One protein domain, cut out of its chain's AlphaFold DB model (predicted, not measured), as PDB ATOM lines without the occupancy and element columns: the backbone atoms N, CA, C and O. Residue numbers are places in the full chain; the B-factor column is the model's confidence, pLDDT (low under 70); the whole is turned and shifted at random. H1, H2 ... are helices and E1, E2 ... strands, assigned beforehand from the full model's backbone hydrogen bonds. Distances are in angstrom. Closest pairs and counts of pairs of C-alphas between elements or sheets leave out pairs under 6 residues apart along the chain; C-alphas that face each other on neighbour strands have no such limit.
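AT A GLANCE: This is residues 43 to 181 of the 307 residues of an uncharacterized protein of Archaeoglobus sp (UniProt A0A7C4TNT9). A twisted sheet of seven strands curls round helix H4 on one face, with the short helix H1 on that same face. H3 covers the E1 end of the other face, and the helical hairpin H2-H3 reaches beyond that end, making one end of the longest axis; the hairpin E6-E7 makes the other. A small ribbon, E2 and E5, is a separate sheet. The printed part has 139 residues, with four named helices and nine named strands in the order H1 E1 H2 H3 E2 E3 E4 E5 E6 E7 E8 E9 H4; the large sheet runs E1 E3 E4 E9 E8 E7 E6, antiparallel, and the class is mixed, helices and strands. It is compact, with a radius of gyration of the C-alphas of 15.0 A and spans of 47 by 31 by 29 A.

IN THESE COORDINATES: H1, residues 47 to 53, begins at C-alpha 47 (-44.090, 35.304, -42.867). E1 is residues 59 to 64, H2 65 to 75 and H3 80 to 93, 19.8 A long. E2 is residues 103 to 105; E3, 111 to 117, and E4, 120 to 126, are each 20.0 A long. E5 is residues 132 to 134, E6 138 to 142, E7 145 to 149, E8 154 to 157 and E9 163 to 167. H4, residues 168 to 180, is 18.6 A long and ends at C-alpha 180 (-34.259, 35.479, -58.499).

HOW THE PARTS SIT: In the large sheet, N 61 and O 114 of E1 and E3 are 2.8 A apart, within hydrogen-bond range, as are N 115 and O 122 of the hairpin E3-E4 and N 123 and O 165 of E4 and E9, each 2.8 A. E6 E7 E8 E9 form a meander, each strand the antiparallel neighbour of the one before; its hairpins have N 140 and O 147, N 156 and O 148, and N 157 and O 164 each at 2.8 A. H4 is on the sheet; the C-alphas of Ala 155 and Ser 168, the closest of E8 and H4, are 4.5 A apart. H1 lies over E3 at a height over the sheet of 9.2 A. H1 touches H4, about perpendicular at 84 degrees, the closest C-alphas being Leu 53 and Val 174, 5.0 A. H3 is on the opposite face, at a height of 10.0 A. H2 only grazes the sheet with residues 65 to 68. H2 and H3, a hairpin, touch at a shallow tilt of 26 degrees, opposite ways; the C-alphas of Ser 72 and Val 82 are closest, 6.0 A. E2 and E5 are antiparallel, with N 104 and O 133 at 2.8 A. In H2, H3 and H4 every O i to N i+4 pair is within hydrogen-bond range; in H1 0 of 3 are, with 3 of 4 O i to N i+3 pairs.

THE WHOLE: The C-alphas farthest apart, those of Lys 78 and Gly 143, are 47.3 A apart. The printed part has no cut and no long link; H3 to E2, with 9 residues, is short and the other links are tight. The mean pLDDT of the printed part is 95.0, and no printed residue is under 70.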
ATOM      1  N   LYS A  43     -32.014  34.964 -43.391       95.75
ATOM      2  CA  LYS A  43     -33.155  35.008 -42.473       95.75
ATOM      3  C   LYS A  43     -34.262  35.877 -43.043       95.75
ATOM      4  O   LYS A  43     -34.005  36.993 -43.494       95.75
ATOM      5  N   ILE A  44     -35.478  35.361 -43.004       94.06
ATOM      6  CA  ILE A  44     -36.691  35.993 -43.501       94.06
ATOM      7  C   ILE A  44     -37.682  35.971 -42.347       94.06
ATOM      8  O   ILE A  44     -38.405  35.005 -42.151       94.06
ATOM      9  N   GLU A  45     -37.661  37.031 -41.549       88.12
ATOM     10  CA  GLU A  45     -38.405  37.081 -40.282       88.12
ATOM     11  C   GLU A  45     -39.918  37.246 -40.484       88.12
ATOM     12  O   GLU A  45     -40.705  36.792 -39.667       88.12
ATOM     13  N   ASP A  46     -40.332  37.882 -41.582       90.06
ATOM     14  CA  ASP A  46     -41.737  38.176 -41.857       90.06
ATOM     15  C   ASP A  46     -42.374  37.071 -42.710       90.06
ATOM     16  O   ASP A  46     -41.982  36.878 -43.869       90.06
ATOM     17  N   PHE A  47     -43.390  36.388 -42.168       90.19
ATOM     18  CA  PHE A  47     -44.090  35.304 -42.867       90.19
ATOM     19  C   PHE A  47     -44.702  35.740 -44.198       90.19
ATOM     20  O   PHE A  47     -44.829  34.937 -45.126       90.19
ATOM     21  N   ARG A  48     -45.049  37.023 -44.326       92.62
ATOM     22  CA  ARG A  48     -45.644  37.594 -45.540       92.62
ATOM     23  C   ARG A  48     -44.677  37.507 -46.718       92.62
ATOM     24  O   ARG A  48     -45.111  37.362 -47.855       92.62
ATOM     25  N   LYS A  49     -43.371  37.519 -46.437       93.62
ATOM     26  CA  LYS A  49     -42.300  37.358 -47.430       93.62
ATOM     27  C   LYS A  49     -41.994  35.899 -47.755       93.62
ATOM     28  O   LYS A  49     -41.346  35.630 -48.759       93.62
ATOM     29  N   TRP A  50     -42.439  34.937 -46.944       95.19
ATOM     30  CA  TRP A  50     -42.267  33.512 -47.273       95.19
ATOM     31  C   TRP A  50     -43.083  33.137 -48.512       95.19
ATOM     32  O   TRP A  50     -42.671  32.293 -49.305       95.19
ATOM     33  N   VAL A  51     -44.214  33.815 -48.704       95.12
ATOM     34  CA  VAL A  51     -45.116  33.638 -49.846       95.12
ATOM     35  C   VAL A  51     -44.438  33.982 -51.167       95.12
ATOM     36  O   VAL A  51     -44.663  33.287 -52.151       95.12
ATOM     37  N   ASP A  52     -43.540  34.970 -51.179       95.06
ATOM     38  CA  ASP A  52     -42.782  35.340 -52.379       95.06
ATOM     39  C   ASP A  52     -41.890  34.206 -52.898       95.06
ATOM     40  O   ASP A  52     -41.565  34.133 -54.088       95.06
ATOM     41  N   LEU A  53     -41.497  33.306 -51.997       96.12
ATOM     42  CA  LEU A  53     -40.666  32.158 -52.324       96.12
ATOM     43  C   LEU A  53     -41.488  30.972 -52.816       96.12
ATOM     44  O   LEU A  53     -40.973  30.130 -53.553       96.12
ATOM     45  N   ALA A  54     -42.744  30.873 -52.393       95.56
ATOM     46  CA  ALA A  54     -43.618  29.782 -52.773       95.56
ATOM     47  C   ALA A  54     -44.050  29.921 -54.246       95.56
ATOM     48  O   ALA A  54     -44.205  31.040 -54.737       95.56
ATOM     49  N   PRO A  55     -44.251  28.814 -54.978       92.00
ATOM     50  CA  PRO A  55     -44.848  28.863 -56.315       92.00
ATOM     51  C   PRO A  55     -46.216  29.573 -56.361       92.00
ATOM     52  O   PRO A  55     -46.877  29.769 -55.344       92.00
ATOM     53  N   ASP A  56     -46.644  29.983 -57.555       88.69
ATOM     54  CA  ASP A  56     -47.959  30.609 -57.741       88.69
ATOM     55  C   ASP A  56     -49.124  29.646 -57.481       88.69
ATOM     56  O   ASP A  56     -48.985  28.432 -57.609       88.69
ATOM     57  N   GLU A  57     -50.298  30.214 -57.182       85.75
ATOM     58  CA  GLU A  57     -51.577  29.494 -57.025       85.75
ATOM     59  C   GLU A  57     -51.648  28.550 -55.802       85.75
ATOM     60  O   GLU A  57     -52.487  27.650 -55.740       85.75
ATOM     61  N   GLY A  58     -50.807  28.770 -54.786       91.62
ATOM     62  CA  GLY A  58     -50.868  28.037 -53.520       91.62
ATOM     63  C   GLY A  58     -52.111  28.355 -52.674       91.62
ATOM     64  O   GLY A  58     -52.586  29.494 -52.611       91.62
ATOM     65  N   LEU A  59     -52.618  27.341 -51.964       95.94
ATOM     66  CA  LEU A  59     -53.511  27.520 -50.816       95.94
ATOM     67  C   LEU A  59     -52.661  27.593 -49.550       95.94
ATOM     68  O   LEU A  59     -52.022  26.605 -49.178       95.94
ATOM     69  N   PHE A  60     -52.633  28.753 -48.901       97.50
ATOM     70  CA  PHE A  60     -51.718  29.029 -47.803       97.50
ATOM     71  C   PHE A  60     -52.420  28.979 -46.448       97.50
ATOM     72  O   PHE A  60     -53.492  29.553 -46.268       97.50
ATOM     73  N   TYR A  61     -51.778  28.329 -45.482       97.94
ATOM     74  CA  TYR A  61     -52.223  28.214 -44.097       97.94
ATOM     75  C   TYR A  61     -51.072  28.617 -43.177       97.94
ATOM     76  O   TYR A  61     -50.061  27.920 -43.104       97.94
ATOM     77  N   TYR A  62     -51.214  29.746 -42.495       98.06
ATOM     78  CA  TYR A  62     -50.243  30.263 -41.538       98.06
ATOM     79  C   TYR A  62     -50.674  29.943 -40.108       98.06
ATOM     80  O   TYR A  62     -51.847  30.088 -39.757       98.06
ATOM     81  N   PHE A  63     -49.712  29.551 -39.279       98.31
ATOM     82  CA  PHE A  63     -49.904  29.245 -37.868       98.31
ATOM     83  C   PHE A  63     -48.815  29.908 -37.030       98.31
ATOM     84  O   PHE A  63     -47.633  29.584 -37.179       98.31
ATOM     85  N   ASN A  64     -49.217  30.756 -36.083       97.44
ATOM     86  CA  ASN A  64     -48.319  31.304 -35.070       97.44
ATOM     87  C   ASN A  64     -48.429  30.470 -33.786       97.44
ATOM     88  O   ASN A  64     -49.280  30.706 -32.923       97.44
ATOM     89  N   LEU A  65     -47.588  29.441 -33.667       96.75
ATOM     90  CA  LEU A  65     -47.626  28.513 -32.535       96.75
ATOM     91  C   LEU A  65     -47.090  29.143 -31.247       96.75
ATOM     92  O   LEU A  65     -47.458  28.710 -30.155       96.75
ATOM     93  N   SER A  66     -46.224  30.148 -31.349       94.75
ATOM     94  CA  SER A  66     -45.775  30.940 -30.203       94.75
ATOM     95  C   SER A  66     -46.931  31.712 -29.579       94.75
ATOM     96  O   SER A  66     -47.197  31.521 -28.390       94.75
ATOM     97  N   GLU A  67     -47.668  32.479 -30.382       94.81
ATOM     98  CA  GLU A  67     -48.851  33.214 -29.926       94.81
ATOM     99  C   GLU A  67     -49.936  32.250 -29.432       94.81
ATOM    100  O   GLU A  67     -50.511  32.462 -28.368       94.81
ATOM    101  N   LEU A  68     -50.158  31.126 -30.123       96.31
ATOM    102  CA  LEU A  68     -51.109  30.097 -29.690       96.31
ATOM    103  C   LEU A  68     -50.772  29.527 -28.304       96.31
ATOM    104  O   LEU A  68     -51.665  29.354 -27.472       96.31
ATOM    105  N   ARG A  69     -49.492  29.245 -28.022       95.50
ATOM    106  CA  ARG A  69     -49.055  28.775 -26.695       95.50
ATOM    107  C   ARG A  69     -49.327  29.819 -25.619       95.50
ATOM    108  O   ARG A  69     -49.742  29.459 -24.517       95.50
ATOM    109  N   ASP A  70     -49.091  31.090 -25.911       95.06
ATOM    110  CA  ASP A  70     -49.332  32.171 -24.959       95.06
ATOM    111  C   ASP A  70     -50.826  32.446 -24.763       95.06
ATOM    112  O   ASP A  70     -51.262  32.674 -23.631       95.06
ATOM    113  N   LEU A  71     -51.628  32.313 -25.818       95.56
ATOM    114  CA  LEU A  71     -53.085  32.336 -25.754       95.56
ATOM    115  C   LEU A  71     -53.619  31.184 -24.890       95.56
ATOM    116  O   LEU A  71     -54.408  31.420 -23.976       95.56
ATOM    117  N   SER A  72     -53.119  29.962 -25.098       96.69
ATOM    118  CA  SER A  72     -53.477  28.764 -24.321       96.69
ATOM    119  C   SER A  72     -53.153  28.913 -22.830       96.69
ATOM    120  O   SER A  72     -53.945  28.508 -21.979       96.69
ATOM    121  N   LYS A  73     -52.047  29.579 -22.469       96.62
ATOM    122  CA  LYS A  73     -51.735  29.902 -21.062       96.62
ATOM    123  C   LYS A  73     -52.719  30.904 -20.448       96.62
ATOM    124  O   LYS A  73     -52.997  30.807 -19.255       96.62
ATOM    125  N   LYS A  74     -53.198  31.878 -21.228       96.25
ATOM    126  CA  LYS A  74     -54.069  32.970 -20.753       96.25
ATOM    127  C   LYS A  74     -55.541  32.558 -20.674       96.25
ATOM    128  O   LYS A  74     -56.192  32.860 -19.680       96.25
ATOM    129  N   LEU A  75     -56.056  31.892 -21.706       95.69
ATOM    130  CA  LEU A  75     -57.471  31.511 -21.830       95.69
ATOM    131  C   LEU A  75     -57.739  30.058 -21.410       95.69
ATOM    132  O   LEU A  75     -58.858  29.700 -21.046       95.69
ATOM    133  N   GLY A  76     -56.695  29.230 -21.390       94.94
ATOM    134  CA  GLY A  76     -56.761  27.810 -21.076       94.94
ATOM    135  C   GLY A  76     -56.847  26.926 -22.329       94.94
ATOM    136  O   GLY A  76     -57.347  27.347 -23.369       94.94
ATOM    137  N   PRO A  77     -56.439  25.648 -22.231       90.31
ATOM    138  CA  PRO A  77     -56.378  24.725 -23.374       90.31
ATOM    139  C   PRO A  77     -57.754  24.284 -23.900       90.31
ATOM    140  O   PRO A  77     -57.847  23.609 -24.916       90.31
ATOM    141  N   LYS A  78     -58.837  24.608 -23.183       93.75
ATOM    142  CA  LYS A  78     -60.219  24.327 -23.608       93.75
ATOM    143  C   LYS A  78     -60.882  25.523 -24.288       93.75
ATOM    144  O   LYS A  78     -62.061  25.434 -24.626       93.75
ATOM    145  N   ASP A  79     -60.161  26.632 -24.429       97.88
ATOM    146  CA  ASP A  79     -60.648  27.785 -25.166       97.88
ATOM    147  C   ASP A  79     -60.987  27.378 -26.616       97.88
ATOM    148  O   ASP A  79     -60.206  26.652 -27.242       97.88
ATOM    149  N   PRO A  80     -62.152  27.779 -27.158       97.56
ATOM    150  CA  PRO A  80     -62.579  27.382 -28.495       97.56
ATOM    151  C   PRO A  80     -61.605  27.752 -29.619       97.56
ATOM    152  O   PRO A  80     -61.409  26.931 -30.515       97.56
ATOM    153  N   LEU A  81     -60.993  28.944 -29.578       97.62
ATOM    154  CA  LEU A  81     -60.028  29.371 -30.594       97.62
ATOM    155  C   LEU A  81     -58.736  28.566 -30.454       97.62
ATOM    156  O   LEU A  81     -58.231  28.052 -31.449       97.62
ATOM    157  N   VAL A  82     -58.247  28.387 -29.222       98.00
ATOM    158  CA  VAL A  82     -57.054  27.568 -28.950       98.00
ATOM    159  C   VAL A  82     -57.245  26.145 -29.471       98.00
ATOM    160  O   VAL A  82     -56.442  25.671 -30.269       98.00
ATOM    161  N   ASN A  83     -58.334  25.478 -29.085       97.44
ATOM    162  CA  ASN A  83     -58.605  24.097 -29.482       97.44
ATOM    163  C   ASN A  83     -58.801  23.951 -31.001       97.44
ATOM    164  O   ASN A  83     -58.347  22.968 -31.592       97.44
ATOM    165  N   PHE A  84     -59.462  24.918 -31.642       97.50
ATOM    166  CA  PHE A  84     -59.601  24.957 -33.098       97.50
ATOM    167  C   PHE A  84     -58.233  25.056 -33.777       97.50
ATOM    168  O   PHE A  84     -57.883  24.187 -34.575       97.50
ATOM    169  N   THR A  85     -57.425  26.052 -33.414       97.75
ATOM    170  CA  THR A  85     -56.117  26.269 -34.035       97.75
ATOM    171  C   THR A  85     -55.139  25.129 -33.747       97.75
ATOM    172  O   THR A  85     -54.411  24.724 -34.648       97.75
ATOM    173  N   GLU A  86     -55.135  24.554 -32.539       97.19
ATOM    174  CA  GLU A  86     -54.329  23.365 -32.220       97.19
ATOM    175  C   GLU A  86     -54.728  22.156 -33.076       97.19
ATOM    176  O   GLU A  86     -53.859  21.411 -33.538       97.19
ATOM    177  N   THR A  87     -56.028  21.964 -33.317       96.81
ATOM    178  CA  THR A  87     -56.534  20.881 -34.171       96.81
ATOM    179  C   THR A  87     -56.104  21.081 -35.622       96.81
ATOM    180  O   THR A  87     -55.547  20.160 -36.221       96.81
ATOM    181  N   GLU A  88     -56.293  22.282 -36.166       97.31
ATOM    182  CA  GLU A  88     -55.867  22.630 -37.526       97.31
ATOM    183  C   GLU A  88     -54.346  22.492 -37.695       97.31
ATOM    184  O   GLU A  88     -53.883  21.853 -38.641       97.31
ATOM    185  N   ALA A  89     -53.555  22.982 -36.735       97.44
ATOM    186  CA  ALA A  89     -52.099  22.870 -36.765       97.44
ATOM    187  C   ALA A  89     -51.644  21.407 -36.710       97.44
ATOM    188  O   ALA A  89     -50.771  20.988 -37.471       97.44
ATOM    189  N   LYS A  90     -52.255  20.597 -35.837       96.38
ATOM    190  CA  LYS A  90     -51.969  19.163 -35.743       96.38
ATOM    191  C   LYS A  90     -52.288  18.442 -37.051       96.38
ATOM    192  O   LYS A  90     -51.496  17.605 -37.477       96.38
ATOM    193  N   ASN A  91     -53.413  18.762 -37.687       95.19
ATOM    194  CA  ASN A  91     -53.789  18.189 -38.977       95.19
ATOM    195  C   ASN A  91     -52.779  18.588 -40.063       95.19
ATOM    196  O   ASN A  91     -52.274  17.713 -40.767       95.19
ATOM    197  N   ALA A  92     -52.404  19.867 -40.136       95.56
ATOM    198  CA  ALA A  92     -51.418  20.370 -41.092       95.56
ATOM    199  C   ALA A  92     -50.040  19.705 -40.921       95.56
ATOM    200  O   ALA A  92     -49.386  19.374 -41.911       95.56
ATOM    201  N   LEU A  93     -49.620  19.453 -39.678       95.19
ATOM    202  CA  LEU A  93     -48.342  18.813 -39.351       95.19
ATOM    203  C   LEU A  93     -48.382  17.274 -39.390       95.19
ATOM    204  O   LEU A  93     -47.342  16.636 -39.244       95.19
ATOM    205  N   SER A  94     -49.547  16.654 -39.607       92.94
ATOM    206  CA  SER A  94     -49.691  15.186 -39.646       92.94
ATOM    207  C   SER A  94     -49.235  14.532 -40.960       92.94
ATOM    208  O   SER A  94     -49.338  13.316 -41.122       92.94
ATOM    209  N   SER A  95     -48.727  15.336 -41.893       92.12
ATOM    210  CA  SER A  95     -48.266  14.897 -43.208       92.12
ATOM    211  C   SER A  95     -47.131  13.875 -43.139       92.12
ATOM    212  O   SER A  95     -46.195  13.998 -42.346       92.12
ATOM    213  N   GLU A  96     -47.155  12.899 -44.049       91.31
ATOM    214  CA  GLU A  96     -46.080  11.910 -44.195       91.31
ATOM    215  C   GLU A  96     -44.726  12.555 -44.530       91.31
ATOM    216  O   GLU A  96     -43.686  12.020 -44.146       91.31
ATOM    217  N   TYR A  97     -44.735  13.737 -45.162       91.81
ATOM    218  CA  TYR A  97     -43.538  14.529 -45.465       91.81
ATOM    219  C   TYR A  97     -42.795  14.977 -44.198       91.81
ATOM    220  O   TYR A  97     -41.580  15.162 -44.232       91.81
ATOM    221  N   LEU A  98     -43.516  15.106 -43.079       94.19
ATOM    222  CA  LEU A  98     -42.996  15.488 -41.766       94.19
ATOM    223  C   LEU A  98     -42.858  14.287 -40.816       94.19
ATOM    224  O   LEU A  98     -42.698  14.447 -39.607       94.19
ATOM    225  N   SER A  99     -42.920  13.061 -41.345       92.38
ATOM    226  CA  SER A  99     -42.720  11.855 -40.546       92.38
ATOM    227  C   SER A  99     -41.351  11.871 -39.866       92.38
ATOM    228  O   SER A  99     -40.338  12.141 -40.512       92.38
ATOM    229  N   GLY A 100     -41.292  11.423 -38.606       88.88
ATOM    230  CA  GLY A 100     -40.039  11.225 -37.862       88.88
ATOM    231  C   GLY A 100     -39.043  10.255 -38.522       88.88
ATOM    232  O   GLY A 100     -37.901  10.151 -38.090       88.88
ATOM    233  N   ARG A 101     -39.465   9.526 -39.566       88.56
ATOM    234  CA  ARG A 101     -38.590   8.696 -40.411       88.56
ATOM    235  C   ARG A 101     -37.853   9.487 -41.493       88.56
ATOM    236  O   ARG A 101     -36.925   8.946 -42.081       88.56
ATOM    237  N   ILE A 102     -38.305  10.698 -41.801       92.38
ATOM    238  CA  ILE A 102     -37.785  11.558 -42.869       92.38
ATOM    239  C   ILE A 102     -37.092  12.771 -42.262       92.38
ATOM    240  O   ILE A 102     -35.979  13.096 -42.666       92.38
ATOM    241  N   VAL A 103     -37.735  13.412 -41.288       94.12
ATOM    242  CA  VAL A 103     -37.246  14.632 -40.651       94.12
ATOM    243  C   VAL A 103     -37.462  14.568 -39.144       94.12
ATOM    244  O   VAL A 103     -38.499  14.112 -38.667       94.12
ATOM    245  N   GLN A 104     -36.480  15.035 -38.383       93.50
ATOM    246  CA  GLN A 104     -36.587  15.212 -36.943       93.50
ATOM    247  C   GLN A 104     -36.080  16.602 -36.561       93.50
ATOM    248  O   GLN A 104     -34.902  16.918 -36.733       93.50
ATOM    249  N   LEU A 105     -36.994  17.413 -36.030       90.50
ATOM    250  CA  LEU A 105     -36.711  18.732 -35.468       90.50
ATOM    251  C   LEU A 105     -36.205  18.565 -34.031       90.50
ATOM    252  O   LEU A 105     -36.765  17.764 -33.274       90.50
ATOM    253  N   THR A 106     -35.153  19.291 -33.646       88.62
ATOM    254  CA  THR A 106     -34.634  19.236 -32.268       88.62
ATOM    255  C   THR A 106     -35.348  20.195 -31.325       88.62
ATOM    256  O   THR A 106     -35.389  19.935 -30.125       88.62
ATOM    257  N   GLU A 107     -35.929  21.272 -31.856       89.81
ATOM    258  CA  GLU A 107     -36.687  22.267 -31.095       89.81
ATOM    259  C   GLU A 107     -38.135  22.392 -31.603       89.81
ATOM    260  O   GLU A 107     -38.439  21.999 -32.735       89.81
ATOM    261  N   PRO A 108     -39.057  22.922 -30.776       89.38
ATOM    262  CA  PRO A 108     -40.425  23.188 -31.197       89.38
ATOM    263  C   PRO A 108     -40.499  24.254 -32.290       89.38
ATOM    264  O   PRO A 108     -39.812  25.273 -32.240       89.38
ATOM    265  N   ILE A 109     -41.441  24.060 -33.206       94.56
ATOM    266  CA  ILE A 109     -41.805  25.052 -34.216       94.56
ATOM    267  C   ILE A 109     -42.456  26.250 -33.509       94.56
ATOM    268  O   ILE A 109     -43.346  26.097 -32.655       94.56
ATOM    269  N   SER A 110     -41.987  27.448 -33.829       95.00
ATOM    270  CA  SER A 110     -42.554  28.704 -33.341       95.00
ATOM    271  C   SER A 110     -43.669  29.196 -34.256       95.00
ATOM    272  O   SER A 110     -44.727  29.585 -33.770       95.00
ATOM    273  N   GLU A 111     -43.471  29.081 -35.563       96.31
ATOM    274  CA  GLU A 111     -44.389  29.520 -36.604       96.31
ATOM    275  C   GLU A 111     -44.223  28.613 -37.820       96.31
ATOM    276  O   GLU A 111     -43.127  28.102 -38.068       96.31
ATOM    277  N   PHE A 112     -45.286  28.402 -38.590       97.94
ATOM    278  CA  PHE A 112     -45.134  27.786 -39.903       97.94
ATOM    279  C   PHE A 112     -46.185  28.258 -40.901       97.94
ATOM    280  O   PHE A 112     -47.304  28.623 -40.539       97.94
ATOM    281  N   LEU A 113     -45.815  28.201 -42.175       98.12
ATOM    282  CA  LEU A 113     -46.692  28.394 -43.319       98.12
ATOM    283  C   LEU A 113     -46.725  27.103 -44.129       98.12
ATOM    284  O   LEU A 113     -45.692  26.628 -44.596       98.12
ATOM    285  N   LEU A 114     -47.913  26.544 -44.313       98.12
ATOM    286  CA  LEU A 114     -48.175  25.456 -45.245       98.12
ATOM    287  C   LEU A 114     -48.742  26.047 -46.536       98.12
ATOM    288  O   LEU A 114     -49.834  26.605 -46.522       98.12
ATOM    289  N   ALA A 115     -48.039  25.878 -47.649       97.44
ATOM    290  CA  ALA A 115     -48.564  26.088 -48.991       97.44
ATOM    291  C   ALA A 115     -48.946  24.729 -49.597       97.44
ATOM    292  O   ALA A 115     -48.099  23.846 -49.751       97.44
ATOM    293  N   ASN A 116     -50.224  24.536 -49.911       95.44
ATOM    294  CA  ASN A 116     -50.744  23.293 -50.472       95.44
ATOM    295  C   ASN A 116     -51.076  23.455 -51.958       95.44
ATOM    296  O   ASN A 116     -51.856  24.330 -52.332       95.44
ATOM    297  N   TYR A 117     -50.542  22.549 -52.778       93.94
ATOM    298  CA  TYR A 117     -50.776  22.479 -54.219       93.94
ATOM    299  C   TYR A 117     -51.451  21.148 -54.543       93.94
ATOM    300  O   TYR A 117     -50.791  20.181 -54.914       93.94
ATOM    301  N   TYR A 118     -52.767  21.065 -54.333       87.25
ATOM    302  CA  TYR A 118     -53.575  19.874 -54.639       87.25
ATOM    303  C   TYR A 118     -53.028  18.552 -54.056       87.25
ATOM    304  O   TYR A 118     -53.043  17.512 -54.716       87.25
ATOM    305  N   GLY A 119     -52.544  18.579 -52.810       86.75
ATOM    306  CA  GLY A 119     -52.000  17.401 -52.122       86.75
ATOM    307  C   GLY A 119     -50.474  17.301 -52.142       86.75
ATOM    308  O   GLY A 119     -49.927  16.381 -51.535       86.75
ATOM    309  N   TYR A 120     -49.782  18.253 -52.773       94.19
ATOM    310  CA  TYR A 120     -48.336  18.429 -52.652       94.19
ATOM    311  C   TYR A 120     -48.035  19.574 -51.675       94.19
ATOM    312  O   TYR A 120     -48.172  20.742 -52.050       94.19
ATOM    313  N   PRO A 121     -47.664  19.273 -50.418       95.94
ATOM    314  CA  PRO A 121     -47.427  20.303 -49.421       95.94
ATOM    315  C   PRO A 121     -46.005  20.872 -49.516       95.94
ATOM    316  O   PRO A 121     -45.040  20.167 -49.837       95.94
ATOM    317  N   LEU A 122     -45.888  22.146 -49.164       98.12
ATOM    318  CA  LEU A 122     -44.646  22.881 -48.963       98.12
ATOM    319  C   LEU A 122     -44.751  23.625 -47.630       98.12
ATOM    320  O   LEU A 122     -45.647  24.444 -47.445       98.12
ATOM    321  N   TYR A 123     -43.851  23.333 -46.702       98.38
ATOM    322  CA  TYR A 123     -43.812  23.931 -45.375       98.38
ATOM    323  C   TYR A 123     -42.638  24.895 -45.279       98.38
ATOM    324  O   TYR A 123     -41.512  24.514 -45.587       98.38
ATOM    325  N   PHE A 124     -42.905  26.097 -44.787       98.44
ATOM    326  CA  PHE A 124     -41.916  27.021 -44.249       98.44
ATOM    327  C   PHE A 124     -42.047  26.961 -42.732       98.44
ATOM    328  O   PHE A 124     -43.136  27.206 -42.215       98.44
ATOM    329  N   MET A 125     -40.996  26.576 -42.020       97.44
ATOM    330  CA  MET A 125     -41.039  26.325 -40.579       97.44
ATOM    331  C   MET A 125     -39.986  27.185 -39.886       97.44
ATOM    332  O   MET A 125     -38.849  27.235 -40.339       97.44
ATOM    333  N   GLU A 126     -40.367  27.886 -38.820       96.00
ATOM    334  CA  GLU A 126     -39.446  28.669 -37.995       96.00
ATOM    335  C   GLU A 126     -39.157  27.915 -36.692       96.00
ATOM    336  O   GLU A 126     -39.965  27.876 -35.756       96.00
ATOM    337  N   GLU A 127     -37.995  27.275 -36.648       92.06
ATOM    338  CA  GLU A 127     -37.497  26.444 -35.548       92.06
ATOM    339  C   GLU A 127     -36.297  27.058 -34.805       92.06
ATOM    340  O   GLU A 127     -35.512  26.331 -34.191       92.06
ATOM    341  N   ASN A 128     -36.150  28.387 -34.827       90.31
ATOM    342  CA  ASN A 128     -35.113  29.164 -34.136       90.31
ATOM    343  C   ASN A 128     -33.677  28.808 -34.557       90.31
ATOM    344  O   ASN A 128     -32.771  28.719 -33.716       90.31
ATOM    345  N   ASP A 129     -33.463  28.585 -35.854       92.62
ATOM    346  CA  ASP A 129     -32.211  28.078 -36.435       92.62
ATOM    347  C   ASP A 129     -31.745  26.731 -35.842       92.62
ATOM    348  O   ASP A 129     -30.554  26.407 -35.898       92.62
ATOM    349  N   SER A 130     -32.626  25.962 -35.194       91.38
ATOM    350  CA  SER A 130     -32.213  24.715 -34.550       91.38
ATOM    351  C   SER A 130     -31.764  23.670 -35.570       91.38
ATOM    352  O   SER A 130     -32.137  23.686 -36.746       91.38
ATOM    353  N   LYS A 131     -30.902  22.756 -35.129       92.00
ATOM    354  CA  LYS A 131     -30.436  21.652 -35.962       92.00
ATOM    355  C   LYS A 131     -31.609  20.764 -36.378       92.00
ATOM    356  O   LYS A 131     -32.483  20.429 -35.584       92.00
ATOM    357  N   VAL A 132     -31.580  20.310 -37.625       92.44
ATOM    358  CA  VAL A 132     -32.587  19.393 -38.162       92.44
ATOM    359  C   VAL A 132     -31.906  18.153 -38.709       92.44
ATOM    360  O   VAL A 132     -30.895  18.228 -39.406       92.44
ATOM    361  N   HIS A 133     -32.448  16.988 -38.368       93.69
ATOM    362  CA  HIS A 133     -31.985  15.719 -38.907       93.69
ATOM    363  C   HIS A 133     -32.892  15.309 -40.058       93.69
ATOM    364  O   HIS A 133     -34.050  14.963 -39.842       93.69
ATOM    365  N   PHE A 134     -32.355  15.321 -41.273       95.75
ATOM    366  CA  PHE A 134     -33.074  14.928 -42.478       95.75
ATOM    367  C   PHE A 134     -32.454  13.675 -43.091       95.75
ATOM    368  O   PHE A 134     -31.231  13.562 -43.219       95.75
ATOM    369  N   VAL A 135     -33.291  12.712 -43.480       93.94
ATOM    370  CA  VAL A 135     -32.855  11.477 -44.142       93.94
ATOM    371  C   VAL A 135     -32.547  11.774 -45.603       93.94
ATOM    372  O   VAL A 135     -33.336  11.515 -46.518       93.94
ATOM    373  N   LYS A 136     -31.362  12.345 -45.795       94.25
ATOM    374  CA  LYS A 136     -30.819  12.736 -47.085       94.25
ATOM    375  C   LYS A 136     -30.342  11.531 -47.894       94.25
ATOM    376  O   LYS A 136     -29.655  10.642 -47.394       94.25
ATOM    377  N   TYR A 137     -30.661  11.556 -49.180       93.56
ATOM    378  CA  TYR A 137     -30.138  10.661 -50.207       93.56
ATOM    379  C   TYR A 137     -29.182  11.361 -51.171       93.56
ATOM    380  O   TYR A 137     -28.173  10.772 -51.554       93.56
ATOM    381  N   ALA A 138     -29.504  12.592 -51.564       95.62
ATOM    382  CA  ALA A 138     -28.725  13.371 -52.514       95.62
ATOM    383  C   ALA A 138     -28.762  14.857 -52.149       95.62
ATOM    384  O   ALA A 138     -29.713  15.318 -51.521       95.62
ATOM    385  N   ASP A 139     -27.735  15.585 -52.575       97.12
ATOM    386  CA  ASP A 139     -27.705  17.045 -52.586       97.12
ATOM    387  C   ASP A 139     -27.876  17.521 -54.029       97.12
ATOM    388  O   ASP A 139     -27.288  16.943 -54.950       97.12
ATOM    389  N   TYR A 140     -28.665  18.572 -54.228       96.62
ATOM    390  CA  TYR A 140     -28.862  19.195 -55.526       96.62
ATOM    391  C   TYR A 140     -28.586  20.704 -55.440       96.62
ATOM    392  O   TYR A 140     -29.306  21.416 -54.736       96.62
ATOM    393  N   PRO A 141     -27.557  21.219 -56.134       96.88
ATOM    394  CA  PRO A 141     -27.257  22.646 -56.133       96.88
ATOM    395  C   PRO A 141     -28.252  23.424 -57.007       96.88
ATOM    396  O   PRO A 141     -28.478  23.077 -58.167       96.88
ATOM    397  N   VAL A 142     -28.806  24.510 -56.469       96.25
ATOM    398  CA  VAL A 142     -29.679  25.467 -57.168       96.25
ATOM    399  C   VAL A 142     -29.168  26.882 -56.887       96.25
ATOM    400  O   VAL A 142     -29.448  27.478 -55.844       96.25
ATOM    401  N   GLY A 143     -28.381  27.427 -57.817       94.25
ATOM    402  CA  GLY A 143     -27.726  28.727 -57.639       94.25
ATOM    403  C   GLY A 143     -26.811  28.743 -56.409       94.25
ATOM    404  O   GLY A 143     -25.907  27.915 -56.310       94.25
ATOM    405  N   SER A 144     -27.033  29.668 -55.471       95.12
ATOM    406  CA  SER A 144     -26.252  29.779 -54.223       95.12
ATOM    407  C   SER A 144     -26.675  28.821 -53.100       95.12
ATOM    408  O   SER A 144     -26.069  28.837 -52.020       95.12
ATOM    409  N   TYR A 145     -27.711  28.013 -53.331       97.19
ATOM    410  CA  TYR A 145     -28.330  27.154 -52.326       97.19
ATOM    411  C   TYR A 145     -28.203  25.672 -52.683       97.19
ATOM    412  O   TYR A 145     -28.117  25.304 -53.856       97.19
ATOM    413  N   THR A 146     -28.215  24.814 -51.669       97.38
ATOM    414  CA  THR A 146     -28.229  23.357 -51.831       97.38
ATOM    415  C   THR A 146     -29.525  22.784 -51.282       97.38
ATOM    416  O   THR A 146     -29.832  22.931 -50.102       97.38
ATOM    417  N   VAL A 147     -30.275  22.095 -52.136       98.06
ATOM    418  CA  VAL A 147     -31.492  21.381 -51.752       98.06
ATOM    419  C   VAL A 147     -31.139  19.933 -51.428       98.06
ATOM    420  O   VAL A 147     -30.571  19.214 -52.252       98.06
ATOM    421  N   GLN A 148     -31.496  19.487 -50.229       98.06
ATOM    422  CA  GLN A 148     -31.312  18.112 -49.782       98.06
ATOM    423  C   GLN A 148     -32.526  17.277 -50.195       98.06
ATOM    424  O   GLN A 148     -33.661  17.639 -49.902       98.06
ATOM    425  N   ILE A 149     -32.315  16.134 -50.844       97.12
ATOM    426  CA  ILE A 149     -33.389  15.280 -51.372       97.12
ATOM    427  C   ILE A 149     -33.390  13.939 -50.642       97.12
ATOM    428  O   ILE A 149     -32.349  13.297 -50.502       97.12
ATOM    429  N   SER A 150     -34.566  13.484 -50.217       95.69
ATOM    430  CA  SER A 150     -34.799  12.155 -49.650       95.69
ATOM    431  C   SER A 150     -35.279  11.157 -50.711       95.69
ATOM    432  O   SER A 150     -35.889  11.528 -51.713       95.69
ATOM    433  N   ARG A 151     -35.084   9.850 -50.471       90.62
ATOM    434  CA  ARG A 151     -35.587   8.780 -51.365       90.62
ATOM    435  C   ARG A 151     -37.116   8.732 -51.466       90.62
ATOM    436  O   ARG A 151     -37.634   8.061 -52.350       90.62
ATOM    437  N   TYR A 152     -37.822   9.425 -50.574       89.12
ATOM    438  CA  TYR A 152     -39.284   9.457 -50.500       89.12
ATOM    439  C   TYR A 152     -39.922  10.592 -51.322       89.12
ATOM    440  O   TYR A 152     -41.099  10.880 -51.145       89.12
ATOM    441  N   GLY A 153     -39.164  11.276 -52.189       90.50
ATOM    442  CA  GLY A 153     -39.679  12.405 -52.983       90.50
ATOM    443  C   GLY A 153     -39.859  13.712 -52.196       90.50
ATOM    444  O   GLY A 153     -40.331  14.705 -52.753       90.50
ATOM    445  N   VAL A 154     -39.447  13.714 -50.924       96.94
ATOM    446  CA  VAL A 154     -39.374  14.880 -50.036       96.94
ATOM    447  C   VAL A 154     -38.030  15.572 -50.224       96.94
ATOM    448  O   VAL A 154     -37.004  14.895 -50.325       96.94
ATOM    449  N   ALA A 155     -38.017  16.899 -50.225       98.06
ATOM    450  CA  ALA A 155     -36.788  17.675 -50.155       98.06
ATOM    451  C   ALA A 155     -36.832  18.689 -49.014       98.06
ATOM    452  O   ALA A 155     -37.908  19.020 -48.516       98.06
ATOM    453  N   MET A 156     -35.656  19.165 -48.623       98.00
ATOM    454  CA  MET A 156     -35.461  20.171 -47.593       98.00
ATOM    455  C   MET A 156     -34.420  21.197 -48.048       98.00
ATOM    456  O   MET A 156     -33.398  20.839 -48.634       98.00
ATOM    457  N   LEU A 157     -34.677  22.464 -47.754       98.00
ATOM    458  CA  LEU A 157     -33.736  23.568 -47.850       98.00
ATOM    459  C   LEU A 157     -33.550  24.140 -46.440       98.00
ATOM    460  O   LEU A 157     -34.429  24.822 -45.913       98.00
ATOM    461  N   ASP A 158     -32.411  23.836 -45.825       96.62
ATOM    462  CA  ASP A 158     -32.066  24.175 -44.439       96.62
ATOM    463  C   ASP A 158     -30.979  25.253 -44.328       96.62
ATOM    464  O   ASP A 158     -30.469  25.507 -43.241       96.62
ATOM    465  N   GLU A 159     -30.641  25.926 -45.429       96.38
ATOM    466  CA  GLU A 159     -29.687  27.045 -45.449       96.38
ATOM    467  C   GLU A 159     -30.367  28.416 -45.243       96.38
ATOM    468  O   GLU A 159     -29.696  29.449 -45.248       96.38
ATOM    469  N   ILE A 160     -31.692  28.452 -45.065       96.75
ATOM    470  CA  ILE A 160     -32.484  29.670 -44.820       96.75
ATOM    471  C   ILE A 160     -33.358  29.528 -43.570       96.75
ATOM    472  O   ILE A 160     -33.684  28.407 -43.197       96.75
ATOM    473  N   SER A 161     -33.716  30.624 -42.902       96.00
ATOM    474  CA  SER A 161     -34.758  30.642 -41.860       96.00
ATOM    475  C   SER A 161     -35.934  31.476 -42.357       96.00
ATOM    476  O   SER A 161     -35.692  32.624 -42.739       96.00
ATOM    477  N   PRO A 162     -37.163  30.942 -42.408       97.19
ATOM    478  CA  PRO A 162     -37.582  29.595 -41.995       97.19
ATOM    479  C   PRO A 162     -36.954  28.487 -42.853       97.19
ATOM    480  O   PRO A 162     -36.653  28.719 -44.025       97.19
ATOM    481  N   LEU A 163     -36.769  27.282 -42.298       97.25
ATOM    482  CA  LEU A 163     -36.421  26.128 -43.132       97.25
ATOM    483  C   LEU A 163     -37.588  25.794 -44.054       97.25
ATOM    484  O   LEU A 163     -38.748  26.052 -43.725       97.25
ATOM    485  N   VAL A 164     -37.288  25.165 -45.188       98.31
ATOM    486  CA  VAL A 164     -38.317  24.745 -46.141       98.31
ATOM    487  C   VAL A 164     -38.268  23.243 -46.344       98.31
ATOM    488  O   VAL A 164     -37.206  22.690 -46.609       98.31
ATOM    489  N   ILE A 165     -39.410  22.568 -46.245       98.19
ATOM    490  CA  ILE A 165     -39.532  21.121 -46.460       98.19
ATOM    491  C   ILE A 165     -40.837  20.793 -47.181       98.19
ATOM    492  O   ILE A 165     -41.873  21.394 -46.919       98.19
ATOM    493  N   GLY A 166     -40.822  19.834 -48.100       97.94
ATOM    494  CA  GLY A 166     -42.035  19.460 -48.823       97.94
ATOM    495  C   GLY A 166     -41.766  18.634 -50.065       97.94
ATOM    496  O   GLY A 166     -40.757  17.930 -50.158       97.94
ATOM    497  N   TYR A 167     -42.681  18.713 -51.027       97.12
ATOM    498  CA  TYR A 167     -42.504  18.061 -52.320       97.12
ATOM    499  C   TYR A 167     -41.275  18.603 -53.050       97.12
ATOM    500  O   TYR A 167     -41.110  19.813 -53.206       97.12
ATOM    501  N   SER A 168     -40.413  17.692 -53.506       96.44
ATOM    502  CA  SER A 168     -39.084  18.032 -54.027       96.44
ATOM    503  C   SER A 168     -39.078  19.127 -55.092       96.44
ATOM    504  O   SER A 168     -38.273  20.046 -54.997       96.44
ATOM    505  N   GLN A 169     -40.001  19.088 -56.056       95.62
ATOM    506  CA  GLN A 169     -40.079  20.107 -57.110       95.62
ATOM    507  C   GLN A 169     -40.438  21.497 -56.562       95.62
ATOM    508  O   GLN A 169     -39.879  22.491 -57.013       95.62
ATOM    509  N   LEU A 170     -41.310  21.578 -55.551       97.62
ATOM    510  CA  LEU A 170     -41.698  22.858 -54.949       97.62
ATOM    511  C   LEU A 170     -40.542  23.469 -54.150       97.62
ATOM    512  O   LEU A 170     -40.306  24.668 -54.239       97.62
ATOM    513  N   VAL A 171     -39.783  22.654 -53.410       98.19
ATOM    514  CA  VAL A 171     -38.603  23.122 -52.654       98.19
ATOM    515  C   VAL A 171     -37.499  23.613 -53.597       98.19
ATOM    516  O   VAL A 171     -36.803  24.583 -53.305       98.19
ATOM    517  N   MET A 172     -37.353  22.969 -54.753       97.56
ATOM    518  CA  MET A 172     -36.420  23.404 -55.793       97.56
ATOM    519  C   MET A 172     -36.842  24.746 -56.400       97.56
ATOM    520  O   MET A 172     -35.995  25.620 -56.585       97.56
ATOM    521  N   GLU A 173     -38.141  24.948 -56.640       97.44
ATOM    522  CA  GLU A 173     -38.667  26.235 -57.110       97.44
ATOM    523  C   GLU A 173     -38.496  27.339 -56.056       97.44
ATOM    524  O   GLU A 173     -38.132  28.456 -56.406       97.44
ATOM    525  N   VAL A 174     -38.634  27.032 -54.760       97.94
ATOM    526  CA  VAL A 174     -38.293  27.968 -53.669       97.94
ATOM    527  C   VAL A 174     -36.836  28.415 -53.762       97.94
ATOM    528  O   VAL A 174     -36.549  29.612 -53.711       97.94
ATOM    529  N   ALA A 175     -35.902  27.474 -53.933       97.81
ATOM    530  CA  ALA A 175     -34.487  27.804 -54.083       97.81
ATOM    531  C   ALA A 175     -34.234  28.678 -55.323       97.81
ATOM    532  O   ALA A 175     -33.428  29.607 -55.276       97.81
ATOM    533  N   LYS A 176     -34.943  28.434 -56.427       97.69
ATOM    534  CA  LYS A 176     -34.879  29.274 -57.629       97.69
ATOM    535  C   LYS A 176     -35.437  30.683 -57.377       97.69
ATOM    536  O   LYS A 176     -34.733  31.653 -57.646       97.69
ATOM    537  N   ASN A 177     -36.617  30.799 -56.770       97.00
ATOM    538  CA  ASN A 177     -37.253  32.077 -56.425       97.00
ATOM    539  C   ASN A 177     -36.378  32.934 -55.496       97.00
ATOM    540  O   ASN A 177     -36.309  34.152 -55.664       97.00
ATOM    541  N   LEU A 178     -35.656  32.299 -54.563       96.06
ATOM    542  CA  LEU A 178     -34.649  32.958 -53.723       96.06
ATOM    543  C   LEU A 178     -33.513  33.564 -54.552       96.06
ATOM    544  O   LEU A 178     -33.163  34.724 -54.354       96.06
ATOM    545  N   ASN A 179     -32.943  32.802 -55.490       95.62
ATOM    546  CA  ASN A 179     -31.879  33.305 -56.367       95.62
ATOM    547  C   ASN A 179     -32.365  34.464 -57.260       95.62
ATOM    548  O   ASN A 179     -31.585  35.357 -57.591       95.62
ATOM    549  N   GLU A 180     -33.642  34.460 -57.642       95.50
ATOM    550  CA  GLU A 180     -34.259  35.479 -58.499       95.50
ATOM    551  C   GLU A 180     -34.742  36.720 -57.726       95.50
ATOM    552  O   GLU A 180     -35.105  37.717 -58.350       95.50
ATOM    553  N   ASN A 181     -34.714  36.704 -56.385       91.81
ATOM    554  CA  ASN A 181     -35.323  37.731 -55.527       91.81
ATOM    555  C   ASN A 181     -36.774  38.036 -55.931       91.81
ATOM    556  O   ASN A 181     -37.179  39.200 -56.034       91.81
TER     557      ASN A 181